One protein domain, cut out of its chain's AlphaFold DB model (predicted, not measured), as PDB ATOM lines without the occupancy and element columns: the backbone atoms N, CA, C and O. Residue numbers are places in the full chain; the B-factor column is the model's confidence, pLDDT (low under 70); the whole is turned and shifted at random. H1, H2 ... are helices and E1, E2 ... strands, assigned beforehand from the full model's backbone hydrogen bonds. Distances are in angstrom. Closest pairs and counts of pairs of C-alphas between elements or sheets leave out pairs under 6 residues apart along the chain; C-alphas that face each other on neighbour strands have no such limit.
ATOM      1  N   ILE A  47     113.657 170.319 128.622       92.81
ATOM      2  CA  ILE A  47     113.023 169.505 127.572       92.81
ATOM      3  C   ILE A  47     111.556 169.248 127.919       92.81
ATOM      4  O   ILE A  47     111.240 168.735 128.993       92.81
ATOM      5  N   LEU A  48     110.655 169.567 126.991       94.56
ATOM      6  CA  LEU A  48     109.261 169.138 127.050       94.56
ATOM      7  C   LEU A  48     109.097 167.871 126.211       94.56
ATOM      8  O   LEU A  48     109.274 167.899 124.993       94.56
ATOM      9  N   VAL A  49     108.723 166.774 126.860       94.38
ATOM     10  CA  VAL A  49     108.351 165.533 126.180       94.38
ATOM     11  C   VAL A  49     106.844 165.392 126.261       94.38
ATOM     12  O   VAL A  49     106.271 165.422 127.350       94.38
ATOM     13  N   THR A  50     106.208 165.223 125.107       95.19
ATOM     14  CA  THR A  50     104.766 165.003 125.027       95.19
ATOM     15  C   THR A  50     104.463 163.718 124.282       95.19
ATOM     16  O   THR A  50     105.138 163.379 123.308       95.19
ATOM     17  N   VAL A  51     103.458 162.995 124.759       93.44
ATOM     18  CA  VAL A  51     102.924 161.798 124.116       93.44
ATOM     19  C   VAL A  51     101.418 161.926 124.098       93.44
ATOM     20  O   VAL A  51     100.806 162.185 125.131       93.44
ATOM     21  N   ASP A  52     100.828 161.710 122.932       92.44
ATOM     22  CA  ASP A  52      99.383 161.647 122.764       92.44
ATOM     23  C   ASP A  52      98.951 160.215 122.426       92.44
ATOM     24  O   ASP A  52      99.691 159.449 121.804       92.44
ATOM     25  N   GLY A  53      97.754 159.838 122.869       89.81
ATOM     26  CA  GLY A  53      97.192 158.515 122.631       89.81
ATOM     27  C   GLY A  53      97.846 157.392 123.437       89.81
ATOM     28  O   GLY A  53      97.957 156.279 122.917       89.81
ATOM     29  N   LEU A  54      98.207 157.644 124.705       91.38
ATOM     30  CA  LEU A  54      98.875 156.684 125.606       91.38
ATOM     31  C   LEU A  54      98.221 155.289 125.644       91.38
ATOM     32  O   LEU A  54      98.917 154.288 125.788       91.38
ATOM     33  N   GLY A  55      96.897 155.202 125.465       90.19
ATOM     34  CA  GLY A  55      96.165 153.931 125.414       90.19
ATOM     35  C   GLY A  55      96.710 152.937 124.380       90.19
ATOM     36  O   GLY A  55      96.739 151.739 124.645       90.19
ATOM     37  N   HIS A  56      97.238 153.417 123.251       90.62
ATOM     38  CA  HIS A  56      97.843 152.562 122.222       90.62
ATOM     39  C   HIS A  56      99.182 151.950 122.648       90.62
ATOM     40  O   HIS A  56      99.616 150.959 122.068       90.62
ATOM     41  N   TRP A  57      99.863 152.543 123.629       92.56
ATOM     42  CA  TRP A  57     101.136 152.030 124.134       92.56
ATOM     43  C   TRP A  57     100.942 150.995 125.241       92.56
ATOM     44  O   TRP A  57     101.846 150.212 125.491       92.56
ATOM     45  N   MET A  58      99.760 150.948 125.855       92.38
ATOM     46  CA  MET A  58      99.428 150.066 126.981       92.38
ATOM     47  C   MET A  58      98.756 148.762 126.521       92.38
ATOM     48  O   MET A  58      97.964 148.168 127.249       92.38
ATOM     49  N   THR A  59      99.002 148.353 125.277       91.12
ATOM     50  CA  THR A  59      98.396 147.172 124.661       91.12
ATOM     51  C   THR A  59      99.376 146.468 123.719       91.12
ATOM     52  O   THR A  59     100.486 146.937 123.452       91.12
ATOM     53  N   GLU A  60      98.953 145.324 123.191       92.38
ATOM     54  CA  GLU A  60      99.682 144.598 122.160       92.38
ATOM     55  C   GLU A  60      99.705 145.398 120.853       92.38
ATOM     56  O   GLU A  60      98.679 145.890 120.376       92.38
ATOM     57  N   SER A  61     100.883 145.516 120.245       93.44
ATOM     58  CA  SER A  61     101.008 146.125 118.923       93.44
ATOM     59  C   SER A  61     100.509 145.170 117.833       93.44
ATOM     60  O   SER A  61     100.359 143.968 118.040       93.44
ATOM     61  N   GLN A  62     100.302 145.698 116.626       92.69
ATOM     62  CA  GLN A  62      99.938 144.881 115.462       92.69
ATOM     63  C   GLN A  62     101.134 144.115 114.863       92.69
ATOM     64  O   GLN A  62     100.943 143.264 113.990       92.69
ATOM     65  N   TYR A  63     102.360 144.396 115.315       96.12
ATOM     66  CA  TYR A  63     103.552 143.691 114.855       96.12
ATOM     67  C   TYR A  63     103.605 142.274 115.416       96.12
ATOM     68  O   TYR A  63     103.155 142.005 116.528       96.12
ATOM     69  N   ARG A  64     104.201 141.364 114.644       96.69
ATOM     70  CA  ARG A  64     104.401 139.971 115.042       96.69
ATOM     71  C   ARG A  64     105.876 139.618 115.066       96.69
ATOM     72  O   ARG A  64     106.643 140.073 114.222       96.69
ATOM     73  N   ASN A  65     106.255 138.778 116.019       96.50
ATOM     74  CA  ASN A  65     107.591 138.201 116.070       96.50
ATOM     75  C   ASN A  65     107.734 137.014 115.096       96.50
ATOM     76  O   ASN A  65     106.777 136.604 114.435       96.50
ATOM     77  N   ALA A  66     108.931 136.423 115.040       96.88
ATOM     78  CA  ALA A  66     109.223 135.266 114.188       96.88
ATOM     79  C   ALA A  66     108.349 134.033 114.502       96.88
ATOM     80  O   ALA A  66     108.125 133.199 113.631       96.88
ATOM     81  N   GLN A  67     107.821 133.926 115.727       96.25
ATOM     82  CA  GLN A  67     106.891 132.876 116.159       96.25
ATOM     83  C   GLN A  67     105.416 133.256 115.932       96.25
ATOM     84  O   GLN A  67     104.523 132.613 116.484       96.25
ATOM     85  N   PHE A  68     105.152 134.306 115.147       94.88
ATOM     86  CA  PHE A  68     103.820 134.801 114.794       94.88
ATOM     87  C   PHE A  68     102.959 135.269 115.986       94.88
ATOM     88  O   PHE A  68     101.737 135.409 115.863       94.88
ATOM     89  N   LYS A  69     103.582 135.559 117.134       96.56
ATOM     90  CA  LYS A  69     102.928 136.165 118.304       96.56
ATOM     91  C   LYS A  69     102.975 137.684 118.194       96.56
ATOM     92  O   LYS A  69     103.963 138.219 117.695       96.56
ATOM     93  N   LEU A  70     101.915 138.351 118.652       95.44
ATOM     94  CA  LEU A  70     101.895 139.810 118.740       95.44
ATOM     95  C   LEU A  70     103.003 140.290 119.685       95.44
ATOM     96  O   LEU A  70     103.375 139.586 120.626       95.44
ATOM     97  N   ILE A  71     103.579 141.440 119.350       96.00
ATOM     98  CA  ILE A  71     104.624 142.094 120.134       96.00
ATOM     99  C   ILE A  71     103.962 143.170 120.985       96.00
ATOM    100  O   ILE A  71     103.264 144.029 120.443       96.00
ATOM    101  N   HIS A  72     104.251 143.191 122.283       94.94
ATOM    102  CA  HIS A  72     103.701 144.204 123.173       94.94
ATOM    103  C   HIS A  72     104.244 145.589 122.806       94.94
ATOM    104  O   HIS A  72     105.427 145.724 122.490       94.94
ATOM    105  N   ALA A  73     103.435 146.651 122.875       94.44
ATOM    106  CA  ALA A  73     103.908 147.984 122.489       94.44
ATOM    107  C   ALA A  73     105.095 148.468 123.350       94.44
ATOM    108  O   ALA A  73     105.998 149.119 122.835       94.44
ATOM    109  N   HIS A  74     105.167 148.062 124.623       94.81
ATOM    110  CA  HIS A  74     106.334 148.308 125.494       94.81
ATOM    111  C   HIS A  74     107.644 147.667 125.002       94.81
ATOM    112  O   HIS A  74     108.713 148.090 125.437       94.81
ATOM    113  N   ASP A  75     107.589 146.657 124.130       95.19
ATOM    114  CA  ASP A  75     108.787 146.019 123.570       95.19
ATOM    115  C   ASP A  75     109.335 146.808 122.364       95.19
ATOM    116  O   ASP A  75     110.477 146.602 121.946       95.19
ATOM    117  N   LEU A  76     108.560 147.760 121.829       95.44
ATOM    118  CA  LEU A  76     109.026 148.681 120.799       95.44
ATOM    119  C   LEU A  76     110.007 149.680 121.415       95.44
ATOM    120  O   LEU A  76     109.689 150.393 122.364       95.44
ATOM    121  N   VAL A  77     111.203 149.759 120.835       94.69
ATOM    122  CA  VAL A  77     112.341 150.515 121.383       94.69
ATOM    123  C   VAL A  77     111.996 151.980 121.679       94.69
ATOM    124  O   VAL A  77     112.329 152.486 122.750       94.69
ATOM    125  N   PHE A  78     111.285 152.646 120.767       92.19
ATOM    126  CA  PHE A  78     110.907 154.050 120.925       92.19
ATOM    127  C   PHE A  78     109.884 154.240 122.053       92.19
ATOM    128  O   PHE A  78     110.086 155.063 122.939       92.19
ATOM    129  N   VAL A  79     108.831 153.416 122.084       94.69
ATOM    130  CA  VAL A  79     107.804 153.434 123.141       94.69
ATOM    131  C   VAL A  79     108.442 153.173 124.501       94.69
ATOM    132  O   VAL A  79     108.236 153.932 125.444       94.69
ATOM    133  N   ARG A  80     109.291 152.145 124.588       93.88
ATOM    134  CA  ARG A  80     110.028 151.806 125.804       93.88
ATOM    135  C   ARG A  80     110.861 152.974 126.318       93.88
ATOM    136  O   ARG A  80     110.892 153.193 127.525       93.88
ATOM    137  N   HIS A  81     111.538 153.702 125.430       93.38
ATOM    138  CA  HIS A  81     112.343 154.857 125.810       93.38
ATOM    139  C   HIS A  81     111.490 155.928 126.494       93.38
ATOM    140  O   HIS A  81     111.798 156.307 127.619       93.38
ATOM    141  N   PHE A  82     110.376 156.346 125.890       93.81
ATOM    142  CA  PHE A  82     109.509 157.360 126.496       93.81
ATOM    143  C   PHE A  82     108.830 156.862 127.771       93.81
ATOM    144  O   PHE A  82     108.872 157.545 128.788       93.81
ATOM    145  N   LEU A  83     108.317 155.630 127.785       92.50
ATOM    146  CA  LEU A  83     107.757 155.044 129.006       92.50
ATOM    147  C   LEU A  83     108.795 154.904 130.126       92.50
ATOM    148  O   LEU A  83     108.439 154.991 131.298       92.50
ATOM    149  N   SER A  84     110.079 154.729 129.800       90.19
ATOM    150  CA  SER A  84     111.135 154.717 130.816       90.19
ATOM    151  C   SER A  84     111.312 156.075 131.496       90.19
ATOM    152  O   SER A  84     111.695 156.098 132.660       90.19
ATOM    153  N   LEU A  85     110.959 157.178 130.823       89.75
ATOM    154  CA  LEU A  85     111.010 158.522 131.403       89.75
ATOM    155  C   LEU A  85     109.900 158.763 132.439       89.75
ATOM    156  O   LEU A  85     110.018 159.666 133.257       89.75
ATOM    157  N   LEU A  86     108.816 157.979 132.425       87.62
ATOM    158  CA  LEU A  86     107.771 158.067 133.456       87.62
ATOM    159  C   LEU A  86     108.252 157.570 134.822       87.62
ATOM    160  O   LEU A  86     107.695 157.955 135.851       87.62
ATOM    161  N   LYS A  87     109.266 156.701 134.835       85.38
ATOM    162  CA  LYS A  87     109.857 156.199 136.071       85.38
ATOM    163  C   LYS A  87     110.910 157.198 136.547       85.38
ATOM    164  O   LYS A  87     111.816 157.504 135.774       85.38
ATOM    165  N   PRO A  88     110.837 157.670 137.803       79.81
ATOM    166  CA  PRO A  88     111.865 158.551 138.333       79.81
ATOM    167  C   PRO A  88     113.213 157.831 138.330       79.81
ATOM    168  O   PRO A  88     113.307 156.636 138.644       79.81
ATOM    169  N   GLY A  89     114.260 158.559 137.964       72.69
ATOM    170  CA  GLY A  89     115.597 158.000 137.879       72.69
ATOM    171  C   GLY A  89     116.144 157.647 139.264       72.69
ATOM    172  O   GLY A  89     115.979 158.390 140.231       72.69
ATOM    173  N   GLN A  90     116.794 156.484 139.380       68.75
ATOM    174  CA  GLN A  90     117.322 156.009 140.665       68.75
ATOM    175  C   GLN A  90     118.555 156.808 141.112       68.75
ATOM    176  O   GLN A  90     118.574 157.325 142.228       68.75
ATOM    177  N   ASP A  91     119.553 156.935 140.231       68.31
ATOM    178  CA  ASP A  91     120.839 157.578 140.543       68.31
ATOM    179  C   ASP A  91     120.939 159.006 139.998       68.31
ATOM    180  O   ASP A  91     121.539 159.878 140.623       68.31
ATOM    181  N   LYS A  92     120.333 159.261 138.834       72.75
ATOM    182  CA  LYS A  92     120.304 160.570 138.174       72.75
ATOM    183  C   LYS A  92     118.867 160.943 137.844       72.75
ATOM    184  O   LYS A  92     118.120 160.040 137.469       72.75
ATOM    185  N   PRO A  93     118.498 162.231 137.926       76.44
ATOM    186  CA  PRO A  93     117.203 162.674 137.449       76.44
ATOM    187  C   PRO A  93     117.048 162.342 135.963       76.44
ATOM    188  O   PRO A  93     117.994 162.432 135.176       76.44
ATOM    189  N   THR A  94     115.833 161.967 135.603       83.50
ATOM    190  CA  THR A  94     115.399 161.559 134.267       83.50
ATOM    191  C   THR A  94     115.623 162.669 133.245       83.50
ATOM    192  O   THR A  94     116.084 162.422 132.132       83.50
ATOM    193  N   LEU A  95     115.333 163.907 133.653       87.94
ATOM    194  CA  LEU A  95     115.603 165.126 132.899       87.94
ATOM    195  C   LEU A  95     116.505 166.029 133.745       87.94
ATOM    196  O   LEU A  95     116.011 166.857 134.511       87.94
ATOM    197  N   PRO A  96     117.835 165.888 133.636       86.69
ATOM    198  CA  PRO A  96     118.753 166.597 134.520       86.69
ATOM    199  C   PRO A  96     118.816 168.106 134.248       86.69
ATOM    200  O   PRO A  96     119.173 168.875 135.134       86.69
ATOM    201  N   ASN A  97     118.416 168.534 133.051       87.31
ATOM    202  CA  ASN A  97     118.309 169.944 132.666       87.31
ATOM    203  C   ASN A  97     116.939 170.554 133.030       87.31
ATOM    204  O   ASN A  97     116.650 171.697 132.680       87.31
ATOM    205  N   GLY A  98     116.084 169.790 133.718       86.81
ATOM    206  CA  GLY A  98     114.695 170.145 133.974       86.81
ATOM    207  C   GLY A  98     113.807 169.977 132.740       86.81
ATOM    208  O   GLY A  98     114.262 169.660 131.635       86.81
ATOM    209  N   GLY A  99     112.509 170.176 132.937       89.62
ATOM    210  CA  GLY A  99     111.524 170.002 131.880       89.62
ATOM    211  C   GLY A  99     110.189 169.502 132.400       89.62
ATOM    212  O   GLY A  99     109.920 169.537 133.601       89.62
ATOM    213  N   ALA A 100     109.363 169.033 131.474       91.06
ATOM    214  CA  ALA A 100     108.069 168.453 131.788       91.06
ATOM    215  C   ALA A 100     107.782 167.255 130.885       91.06
ATOM    216  O   ALA A 100     108.228 167.178 129.738       91.06
ATOM    217  N   LEU A 101     107.015 166.326 131.437       92.06
ATOM    218  CA  LEU A 101     106.574 165.108 130.789       92.06
ATOM    219  C   LEU A 101     105.044 165.125 130.759       92.06
ATOM    220  O   LEU A 101     104.417 165.065 131.815       92.06
ATOM    221  N   LEU A 102     104.441 165.228 129.573       93.69
ATOM    222  CA  LEU A 102     102.985 165.262 129.412       93.69
ATOM    223  C   LEU A 102     102.521 164.059 128.596       93.69
ATOM    224  O   LEU A 102     102.891 163.904 127.436       93.69
ATOM    225  N   TYR A 103     101.685 163.222 129.200       93.62
ATOM    226  CA  TYR A 103     101.120 162.046 128.551       93.62
ATOM    227  C   TYR A 103      99.604 162.184 128.514       93.62
ATOM    228  O   TYR A 103      98.949 162.147 129.555       93.62
ATOM    229  N   ALA A 104      99.055 162.355 127.317       92.31
ATOM    230  CA  ALA A 104      97.625 162.453 127.094       92.31
ATOM    231  C   ALA A 104      97.043 161.076 126.758       92.31
ATOM    232  O   ALA A 104      97.570 160.313 125.937       92.31
ATOM    233  N   THR A 105      95.931 160.746 127.408       90.62
ATOM    234  CA  THR A 105      95.065 159.658 126.964       90.62
ATOM    235  C   THR A 105      94.188 160.169 125.827       90.62
ATOM    236  O   THR A 105      93.801 161.334 125.793       90.62
ATOM    237  N   SER A 106      93.869 159.291 124.881       84.88
ATOM    238  CA  SER A 106      92.932 159.604 123.807       84.88
ATOM    239  C   SER A 106      91.840 158.553 123.783       84.88
ATOM    240  O   SER A 106      92.111 157.359 123.898       84.88
ATOM    241  N   THR A 107      90.605 159.016 123.641       79.31
ATOM    242  CA  THR A 107      89.416 158.182 123.424       79.31
ATOM    243  C   THR A 107      89.051 158.097 121.941       79.31
ATOM    244  O   THR A 107      88.154 157.347 121.559       79.31
ATOM    245  N   THR A 108      89.747 158.857 121.090       69.81
ATOM    246  CA  THR A 108      89.505 158.916 119.645       69.81
ATOM    247  C   THR A 108      90.323 157.841 118.930       69.81
ATOM    248  O   THR A 108      91.404 157.475 119.379       69.81
ATOM    249  N   ASN A 109      89.822 157.360 117.786       61.41
ATOM    250  CA  ASN A 109      90.455 156.341 116.936       61.41
ATOM    251  C   ASN A 109      90.453 154.905 117.498       61.41
ATOM    252  O   ASN A 109      91.282 154.084 117.120       61.41
ATOM    253  N   ASN A 110      89.479 154.589 118.357       57.84
ATOM    254  CA  ASN A 110      89.220 153.235 118.854       57.84
ATOM    255  C   ASN A 110      90.474 152.509 119.408       57.84
ATOM    256  O   ASN A 110      90.716 151.357 119.030       57.84
ATOM    257  N   PRO A 111      91.287 153.130 120.291       60.16
ATOM    258  CA  PRO A 111      92.241 152.358 121.073       60.16
ATOM    259  C   PRO A 111      91.453 151.293 121.843       60.16
ATOM    260  O   PRO A 111      90.379 151.601 122.373       60.16
ATOM    261  N   PRO A 112      91.929 150.039 121.895       65.62
ATOM    262  CA  PRO A 112      91.244 149.016 122.667       65.62
ATOM    263  C   PRO A 112      91.099 149.521 124.100       65.62
ATOM    264  O   PRO A 112      92.052 150.047 124.668       65.62
ATOM    265  N   TYR A 113      89.904 149.394 124.673       80.94
ATOM    266  CA  TYR A 113      89.688 149.688 126.084       80.94
ATOM    267  C   TYR A 113      90.693 148.875 126.914       80.94
ATOM    268  O   TYR A 113      90.612 147.645 126.976       80.94
ATOM    269  N   VAL A 114      91.672 149.562 127.509       88.12
ATOM    270  CA  VAL A 114      92.720 148.933 128.312       88.12
ATOM    271  C   VAL A 114      92.323 149.038 129.775       88.12
ATOM    272  O   VAL A 114      92.646 150.006 130.457       88.12
ATOM    273  N   TYR A 115      91.665 147.995 130.279       90.69
ATOM    274  CA  TYR A 115      91.240 147.919 131.680       90.69
ATOM    275  C   TYR A 115      92.383 148.216 132.669       90.69
ATOM    276  O   TYR A 115      92.203 148.938 133.647       90.69
ATOM    277  N   SER A 116      93.584 147.692 132.405       91.81
ATOM    278  CA  SER A 116      94.750 147.901 133.273       91.81
ATOM    279  C   SER A 116      95.196 149.358 133.340       91.81
ATOM    280  O   SER A 116      95.597 149.809 134.410       91.81
ATOM    281  N   LEU A 117      95.077 150.106 132.239       92.12
ATOM    282  CA  LEU A 117      95.407 151.528 132.212       92.12
ATOM    283  C   LEU A 117      94.433 152.321 133.087       92.12
ATOM    284  O   LEU A 117      94.872 153.121 133.904       92.12
ATOM    285  N   ASP A 118      93.133 152.052 132.990       91.12
ATOM    286  CA  ASP A 118      92.123 152.768 133.777       91.12
ATOM    287  C   ASP A 118      92.291 152.546 135.280       91.12
ATOM    288  O   ASP A 118      92.207 153.489 136.074       91.12
ATOM    289  N   VAL A 119      92.555 151.302 135.690       92.31
ATOM    290  CA  VAL A 119      92.837 150.996 137.098       92.31
ATOM    291  C   VAL A 119      94.127 151.691 137.536       92.31
ATOM    292  O   VAL A 119      94.141 152.320 138.593       92.31
ATOM    293  N   ALA A 120      95.184 151.655 136.719       91.94
ATOM    294  CA  ALA A 120      96.446 152.316 137.039       91.94
ATOM    295  C   ALA A 120      96.300 153.848 137.156       91.94
ATOM    296  O   ALA A 120      96.834 154.446 138.088       91.94
ATOM    297  N   LEU A 121      95.522 154.499 136.286       91.62
ATOM    298  CA  LEU A 121      95.241 155.938 136.381       91.62
ATOM    299  C   LEU A 121      94.448 156.287 137.646       91.62
ATOM    300  O   LEU A 121      94.756 157.275 138.315       91.62
ATOM    301  N   LYS A 122      93.472 155.453 138.030       91.25
ATOM    302  CA  LYS A 122      92.751 155.603 139.307       91.25
ATOM    303  C   LYS A 122      93.690 155.457 140.506       91.25
ATOM    304  O   LYS A 122      93.568 156.214 141.466       91.25
ATOM    305  N   GLN A 123      94.650 154.537 140.444       90.81
ATOM    306  CA  GLN A 123      95.679 154.380 141.476       90.81
ATOM    307  C   GLN A 123      96.589 155.611 141.569       90.81
ATOM    308  O   GLN A 123      96.859 156.082 142.673       90.81
ATOM    309  N   VAL A 124      97.025 156.172 140.437       90.12
ATOM    310  CA  VAL A 124      97.817 157.416 140.408       90.12
ATOM    311  C   VAL A 124      97.018 158.583 140.997       90.12
ATOM    312  O   VAL A 124      97.540 159.316 141.835       90.12
ATOM    313  N   ALA A 125      95.740 158.722 140.636       89.69
ATOM    314  CA  ALA A 125      94.863 159.751 141.197       89.69
ATOM    315  C   ALA A 125      94.679 159.596 142.717       89.69
ATOM    316  O   ALA A 125      94.790 160.575 143.455       89.69
ATOM    317  N   ALA A 126      94.470 158.366 143.201       88.88
ATOM    318  CA  ALA A 126      94.351 158.071 144.628       88.88
ATOM    319  C   ALA A 126      95.640 158.418 145.398       88.88
ATOM    320  O   ALA A 126      95.575 159.034 146.462       88.88
ATOM    321  N   ARG A 127      96.818 158.112 144.832       85.94
ATOM    322  CA  ARG A 127      98.116 158.514 145.409       85.94
ATOM    323  C   ARG A 127      98.283 160.030 145.439       85.94
ATOM    324  O   ARG A 127      98.755 160.562 146.439       85.94
ATOM    325  N   GLY A 128      97.870 160.723 144.376       83.44
ATOM    326  CA  GLY A 128      97.842 162.188 144.324       83.44
ATOM    327  C   GLY A 128      96.958 162.804 145.413       83.44
ATOM    328  O   GLY A 128      97.319 163.827 145.986       83.44
ATOM    329  N   ALA A 129      95.856 162.137 145.761       85.31
ATOM    330  CA  ALA A 129      94.973 162.513 146.864       85.31
ATOM    331  C   ALA A 129      95.482 162.087 148.261       85.31
ATOM    332  O   ALA A 129      94.808 162.337 149.257       85.31
ATOM    333  N   GLY A 130      96.655 161.449 148.357       83.56
ATOM    334  CA  GLY A 130      97.248 161.011 149.626       83.56
ATOM    335  C   GLY A 130      96.688 159.699 150.188       83.56
ATOM    336  O   GLY A 130      96.937 159.383 151.348       83.56
ATOM    337  N   VAL A 131      95.948 158.924 149.390       85.75
ATOM    338  CA  VAL A 131      95.399 157.624 149.801       85.75
ATOM    339  C   VAL A 131      96.500 156.560 149.756       85.75
ATOM    340  O   VAL A 131      97.118 156.326 148.715       85.75
ATOM    341  N   GLU A 132      96.753 155.898 150.885       80.81
ATOM    342  CA  GLU A 132      97.767 154.844 150.978       80.81
ATOM    343  C   GLU A 132      97.338 153.557 150.259       80.81
ATOM    344  O   GLU A 132      96.167 153.172 150.297       80.81
ATOM    345  N   SER A 133      98.306 152.836 149.681       79.62
ATOM    346  CA  SER A 133      98.081 151.568 148.964       79.62
ATOM    347  C   SER A 133      97.457 150.465 149.829       79.62
ATOM    348  O   SER A 133      96.830 149.551 149.302       79.62
ATOM    349  N   SER A 134      97.635 150.540 151.151       81.56
ATOM    350  CA  SER A 134      97.084 149.587 152.127       81.56
ATOM    351  C   SER A 134      95.638 149.895 152.517       81.56
ATOM    352  O   SER A 134      95.007 149.104 153.217       81.56
ATOM    353  N   SER A 135      95.116 151.059 152.121       84.75
ATOM    354  CA  SER A 135      93.762 151.457 152.480       84.75
ATOM    355  C   SER A 135      92.725 150.693 151.640       84.75
ATOM    356  O   SER A 135      92.941 150.470 150.448       84.75
ATOM    357  N   PRO A 136      91.553 150.348 152.206       83.19
ATOM    358  CA  PRO A 136      90.466 149.720 151.447       83.19
ATOM    359  C   PRO A 136      89.913 150.592 150.309       83.19
ATOM    360  O   PRO A 136      89.221 150.097 149.428       83.19
ATOM    361  N   GLN A 137      90.182 151.901 150.353       82.56
ATOM    362  CA  GLN A 137      89.747 152.877 149.351       82.56
ATOM    363  C   GLN A 137      90.705 152.951 148.155       82.56
ATOM    364  O   GLN A 137      90.384 153.598 147.157       82.56
ATOM    365  N   PHE A 138      91.871 152.303 148.236       87.62
ATOM    366  CA  PHE A 138      92.812 152.249 147.130       87.62
ATOM    367  C   PHE A 138      92.256 151.362 146.004       87.62
ATOM    368  O   PHE A 138      91.940 150.196 146.251       87.62
ATOM    369  N   PRO A 139      92.147 151.867 144.760       88.12
ATOM    370  CA  PRO A 139      91.622 151.085 143.646       88.12
ATOM    371  C   PRO A 139      92.491 149.852 143.375       88.12
ATOM    372  O   PRO A 139      93.638 149.967 142.938       88.12
ATOM    373  N   GLN A 140      91.945 148.664 143.613       88.69
ATOM    374  CA  GLN A 140      92.585 147.401 143.254       88.69
ATOM    375  C   GLN A 140      91.938 146.816 141.993       88.69
ATOM    376  O   GLN A 140      90.746 147.037 141.764       88.69
ATOM    377  N   PRO A 141      92.702 146.083 141.164       88.81
ATOM    378  CA  PRO A 141      92.123 145.363 140.042       88.81
ATOM    379  C   PRO A 141      91.082 144.351 140.523       88.81
ATOM    380  O   PRO A 141      91.271 143.688 141.545       88.81
ATOM    381  N   GLU A 142      89.993 144.211 139.773       89.38
ATOM    382  CA  GLU A 142      88.936 143.258 140.103       89.38
ATOM    383  C   GLU A 142      89.469 141.820 140.048       89.38
ATOM    384  O   GLU A 142      90.201 141.470 139.107       89.38
ATOM    385  N   PRO A 143      89.087 140.955 141.007       87.69
ATOM    386  CA  PRO A 143      89.411 139.538 140.940       87.69
ATOM    387  C   PRO A 143      88.946 138.946 139.604       87.69
ATOM    388  O   PRO A 143      87.825 139.196 139.170       87.69
ATOM    389  N   TYR A 144      89.801 138.144 138.962       85.69
ATOM    390  CA  TYR A 144      89.540 137.470 137.677       85.69
ATOM    391  C   TYR A 144      89.475 138.365 136.428       85.69
ATOM    392  O   TYR A 144      89.179 137.871 135.337       85.69
ATOM    393  N   SER A 145      89.807 139.651 136.541       88.00
ATOM    394  CA  SER A 145      90.035 140.496 135.366       88.00
ATOM    395  C   SER A 145      91.349 140.127 134.659       88.00
ATOM    396  O   SER A 145      92.316 139.681 135.281       88.00
ATOM    397  N   LYS A 146      91.400 140.297 133.330       86.88
ATOM    398  CA  LYS A 146      92.653 140.159 132.570       86.88
ATOM    399  C   LYS A 146      93.453 141.444 132.726       86.88
ATOM    400  O   LYS A 146      93.130 142.452 132.101       86.88
ATOM    401  N   THR A 147      94.466 141.395 133.575       89.31
ATOM    402  CA  THR A 147      95.353 142.521 133.847       89.31
ATOM    403  C   THR A 147      96.697 142.349 133.163       89.31
ATOM    404  O   THR A 147      97.251 141.250 133.125       89.31
ATOM    405  N   ASP A 148      97.229 143.451 132.644       91.19
ATOM    406  CA  ASP A 148      98.606 143.518 132.187       91.19
ATOM    407  C   ASP A 148      99.497 144.092 133.301       91.19
ATOM    408  O   ASP A 148      99.390 145.284 133.619       91.19
ATOM    409  N   PRO A 149     100.389 143.283 133.903       91.19
ATOM    410  CA  PRO A 149     101.302 143.758 134.938       91.19
ATOM    411  C   PRO A 149     102.265 144.836 134.424       91.19
ATOM    412  O   PRO A 149     102.624 145.734 135.184       91.19
ATOM    413  N   ARG A 150     102.634 144.820 133.135       91.44
ATOM    414  CA  ARG A 150     103.589 145.778 132.558       91.44
ATOM    415  C   ARG A 150     103.047 147.204 132.595       91.44
ATOM    416  O   ARG A 150     103.815 148.147 132.760       91.44
ATOM    417  N   VAL A 151     101.734 147.369 132.434       91.44
ATOM    418  CA  VAL A 151     101.057 148.675 132.497       91.44
ATOM    419  C   VAL A 151     101.098 149.227 133.920       91.44
ATOM    420  O   VAL A 151     101.453 150.391 134.120       91.44
ATOM    421  N   PHE A 152     100.814 148.378 134.911       90.44
ATOM    422  CA  PHE A 152     100.927 148.756 136.318       90.44
ATOM    423  C   PHE A 152     102.360 149.135 136.674       90.44
ATOM    424  O   PHE A 152     102.566 150.208 137.225       90.44
ATOM    425  N   GLU A 153     103.355 148.345 136.274       89.25
ATOM    426  CA  GLU A 153     104.768 148.627 136.559       89.25
ATOM    427  C   GLU A 153     105.261 149.961 135.985       89.25
ATOM    428  O   GLU A 153     106.194 150.552 136.528       89.25
ATOM    429  N   VAL A 154     104.718 150.414 134.851       88.81
ATOM    430  CA  VAL A 154     105.104 151.691 134.226       88.81
ATOM    431  C   VAL A 154     104.529 152.879 134.993       88.81
ATOM    432  O   VAL A 154     105.230 153.869 135.190       88.81
ATOM    433  N   LEU A 155     103.279 152.769 135.443       85.88
ATOM    434  CA  LEU A 155     102.556 153.829 136.158       85.88
ATOM    435  C   LEU A 155     102.705 153.738 137.682       85.88
ATOM    436  O   LEU A 155     102.278 154.631 138.420       85.88
ATOM    437  N   GLU A 156     103.332 152.677 138.177       79.25
ATOM    438  CA  GLU A 156     103.779 152.543 139.553       79.25
ATOM    439  C   GLU A 156     104.984 153.457 139.789       79.25
ATOM    440  O   GLU A 156     106.140 153.047 139.876       79.25
ATOM    441  N   SER A 157     104.703 154.757 139.858       64.38
ATOM    442  CA  SER A 157     105.704 155.754 140.193       64.38
ATOM    443  C   SER A 157     106.046 155.621 141.676       64.38
ATOM    444  O   SER A 157     105.259 155.985 142.557       64.38
ATOM    445  N   MET A 158     107.238 155.098 141.952       61.53
ATOM    446  CA  MET A 158     107.875 155.225 143.257       61.53
ATOM    447  C   MET A 158     108.059 156.710 143.591       61.53
ATOM    448  O   MET A 158     108.230 157.537 142.698       61.53
ATOM    449  N   LYS A 159     108.042 157.071 144.879       61.50
ATOM    450  CA  LYS A 159     108.438 158.423 145.297       61.50
ATOM    451  C   LYS A 159     109.859 158.677 144.784       61.50
ATOM    452  O   LYS A 159     110.742 157.861 145.060       61.50
ATOM    453  N   SER A 160     110.071 159.758 144.026       58.69
ATOM    454  CA  SER A 160     111.422 160.086 143.569       58.69
ATOM    455  C   SER A 160     112.326 160.300 144.780       58.69
ATOM    456  O   SER A 160     111.925 160.898 145.782       58.69
ATOM    457  N   LYS A 161     113.550 159.773 144.699       59.75
ATOM    458  CA  LYS A 161     114.598 160.028 145.695       59.75
ATOM    459  C   LYS A 161     115.167 161.443 145.554       59.75
ATOM    460  O   LYS A 161     115.777 161.945 146.495       59.75
ATOM    461  N   HIS A 162     114.964 162.077 144.398       61.09
ATOM    462  CA  HIS A 162     115.461 163.412 144.092       61.09
ATOM    463  C   HIS A 162     114.365 164.446 144.333       61.09
ATOM    464  O   HIS A 162     113.303 164.393 143.723       61.09
ATOM    465  N   ALA A 163     114.645 165.435 145.184       61.22
ATOM    466  CA  ALA A 163     113.688 166.483 145.557       61.22
ATOM    467  C   ALA A 163     113.206 167.360 144.380       61.22
ATOM    468  O   ALA A 163     112.246 168.108 144.531       61.22
ATOM    469  N   GLN A 164     113.881 167.293 143.227       63.25
ATOM    470  CA  GLN A 164     113.563 168.077 142.031       63.25
ATOM    471  C   GLN A 164     112.616 167.367 141.056       63.25
ATOM    472  O   GLN A 164     112.101 168.011 140.146       63.25
ATOM    473  N   GLU A 165     112.367 166.067 141.226       70.62
ATOM    474  CA  GLU A 165     111.410 165.340 140.394       70.62
ATOM    475  C   GLU A 165     110.051 165.264 141.091       70.62
ATOM    476  O   GLU A 165     109.917 164.737 142.199       70.62
ATOM    477  N   GLY A 166     109.028 165.793 140.422       70.69
ATOM    478  CA  GLY A 166     107.650 165.688 140.881       70.69
ATOM    479  C   GLY A 166     107.129 164.253 140.811       70.69
ATOM    480  O   GLY A 166     107.562 163.445 139.990       70.69
ATOM    481  N   MET A 167     106.156 163.939 141.667       76.06
ATOM    482  CA  MET A 167     105.378 162.709 141.535       76.06
ATOM    483  C   MET A 167     104.511 162.780 140.273       76.06
ATOM    484  O   MET A 167     104.033 163.856 139.913       76.06
ATOM    485  N   LEU A 168     104.269 161.634 139.632       84.94
ATOM    486  CA  LEU A 168     103.318 161.545 138.529       84.94
ATOM    487  C   LEU A 168     101.929 161.986 139.012       84.94
ATOM    488  O   LEU A 168     101.393 161.438 139.977       84.94
ATOM    489  N   GLN A 169     101.356 162.981 138.341       86.25
ATOM    490  CA  GLN A 169     100.024 163.501 138.632       86.25
ATOM    491  C   GLN A 169      99.075 163.136 137.497       86.25
ATOM    492  O   GLN A 169      99.408 163.275 136.322       86.25
ATOM    493  N   HIS A 170      97.881 162.679 137.859       89.31
ATOM    494  CA  HIS A 170      96.807 162.443 136.908       89.31
ATOM    495  C   HIS A 170      95.853 163.637 136.927       89.31
ATOM    496  O   HIS A 170      95.167 163.868 137.922       89.31
ATOM    497  N   GLN A 171      95.816 164.383 135.824       90.81
ATOM    498  CA  GLN A 171      94.886 165.490 135.633       90.81
ATOM    499  C   GLN A 171      93.685 165.003 134.823       90.81
ATOM    500  O   GLN A 171      93.813 164.687 133.641       90.81
ATOM    501  N   ILE A 172      92.510 164.972 135.449       89.44
ATOM    502  CA  ILE A 172      91.258 164.684 134.746       89.44
ATOM    503  C   ILE A 172      90.767 165.984 134.112       89.44
ATOM    504  O   ILE A 172      90.571 166.984 134.802       89.44
ATOM    505  N   LEU A 173      90.571 165.964 132.796       90.31
ATOM    506  CA  LEU A 173      89.953 167.066 132.068       90.31
ATOM    507  C   LEU A 173      88.436 166.862 132.047       90.31
ATOM    508  O   LEU A 173      87.949 165.827 131.594       90.31
ATOM    509  N   GLY A 174      87.704 167.839 132.581       89.00
ATOM    510  CA  GLY A 174      86.244 167.881 132.569       89.00
ATOM    511  C   GLY A 174      85.699 168.860 131.531       89.00
ATOM    512  O   GLY A 174      86.442 169.415 130.720       89.00
TER     513      GLY A 174
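What this domain is: This is residues 47 to 174 of the 229 residues of an uncharacterized protein of Aspergillus calidoustus (UniProt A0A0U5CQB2). A small parallel ribbon of two strands, E1 and E4, forms one side of the domain, a pair of helices, H3 and H4, forms another, and H2 comes near both the ribbon and H4. A second small ribbon, the hairpin of E2 and E3, lies at one end, and long stretches with no named element link the later parts, one of them looping back from the end of H3 to the beginning of H4. The printed part has 128 residues with four named helices and four named strands, in the order E1, H1, E2, E3, H2, E4, H3, H4. The class is mixed, helices and strands, with under half of the residues in named elements. The whole is compact, with a radius of gyration of the C-alphas of 15.5 A and spans of 45 by 38 by 30 A.

Where its parts are: E1, residues 47 to 51, is 13.2 A long and begins at C-alpha 47 (113.023, 169.505, 127.572). E4, residues 99 to 103, is 13.5 A long. E2, residues 60 to 64, spans 9.7 A, and E3, residues 70 to 72, spans 6.5 A. H1 is residues 54 to 57, 5.4 A, and H2 is residues 77 to 85, 12.9 A. H3, residues 115 to 128, is the longest helix at 20.2 A and begins at C-alpha 115 (91.240, 147.919, 131.680). H4, residues 149 to 155, is 10.2 A long and ends at C-alpha 155 (102.556, 153.829, 136.158).

How they stand to each other: E1 and E4 are parallel at 2 degrees, with N 49 and O 100 at 2.9 A and N 100 and O 47 at 3.1 A, within hydrogen-bond range. E1 and H2 are near each other. The closest C-alphas of H2 and E4, those of Leu 85 and Leu 101, are 8.0 A apart. H2 and H4 are close but not clearly touching, closest at the C-alphas of Leu 83 and Val 154, 6.7 A. They run the same way at a steep tilt of 52 degrees. H4 touches H3, closest at the C-alphas of Phe 152 and Ala 120, 5.8 A. These two run the same way at a tilt of 35.1 degrees, only just steep. H1 is close to but not clearly touching H3, with the C-alphas of Gly 55 and Leu 117 at 7.2 A. E2 and E3 form an antiparallel hairpin, with N 61 and O 71 at 2.8 A. E2 is apart from H2, H3 and H4. In H2, H3 and H4 every O i to N i+4 pair is within hydrogen-bond range; H1 is too short for such a pair.

The domain as a whole: The two C-alphas farthest apart, those of Ala 66 and Gly 130, are 45.4 A apart. The printed part has no cut. The links H2 to E4, E4 to H3 and H3 to H4 are long, with 13, 11 and 20 residues. The mean pLDDT of the printed part is 86.0, and residues 90 to 91, 108 to 112 and 157 to 164 are under 70.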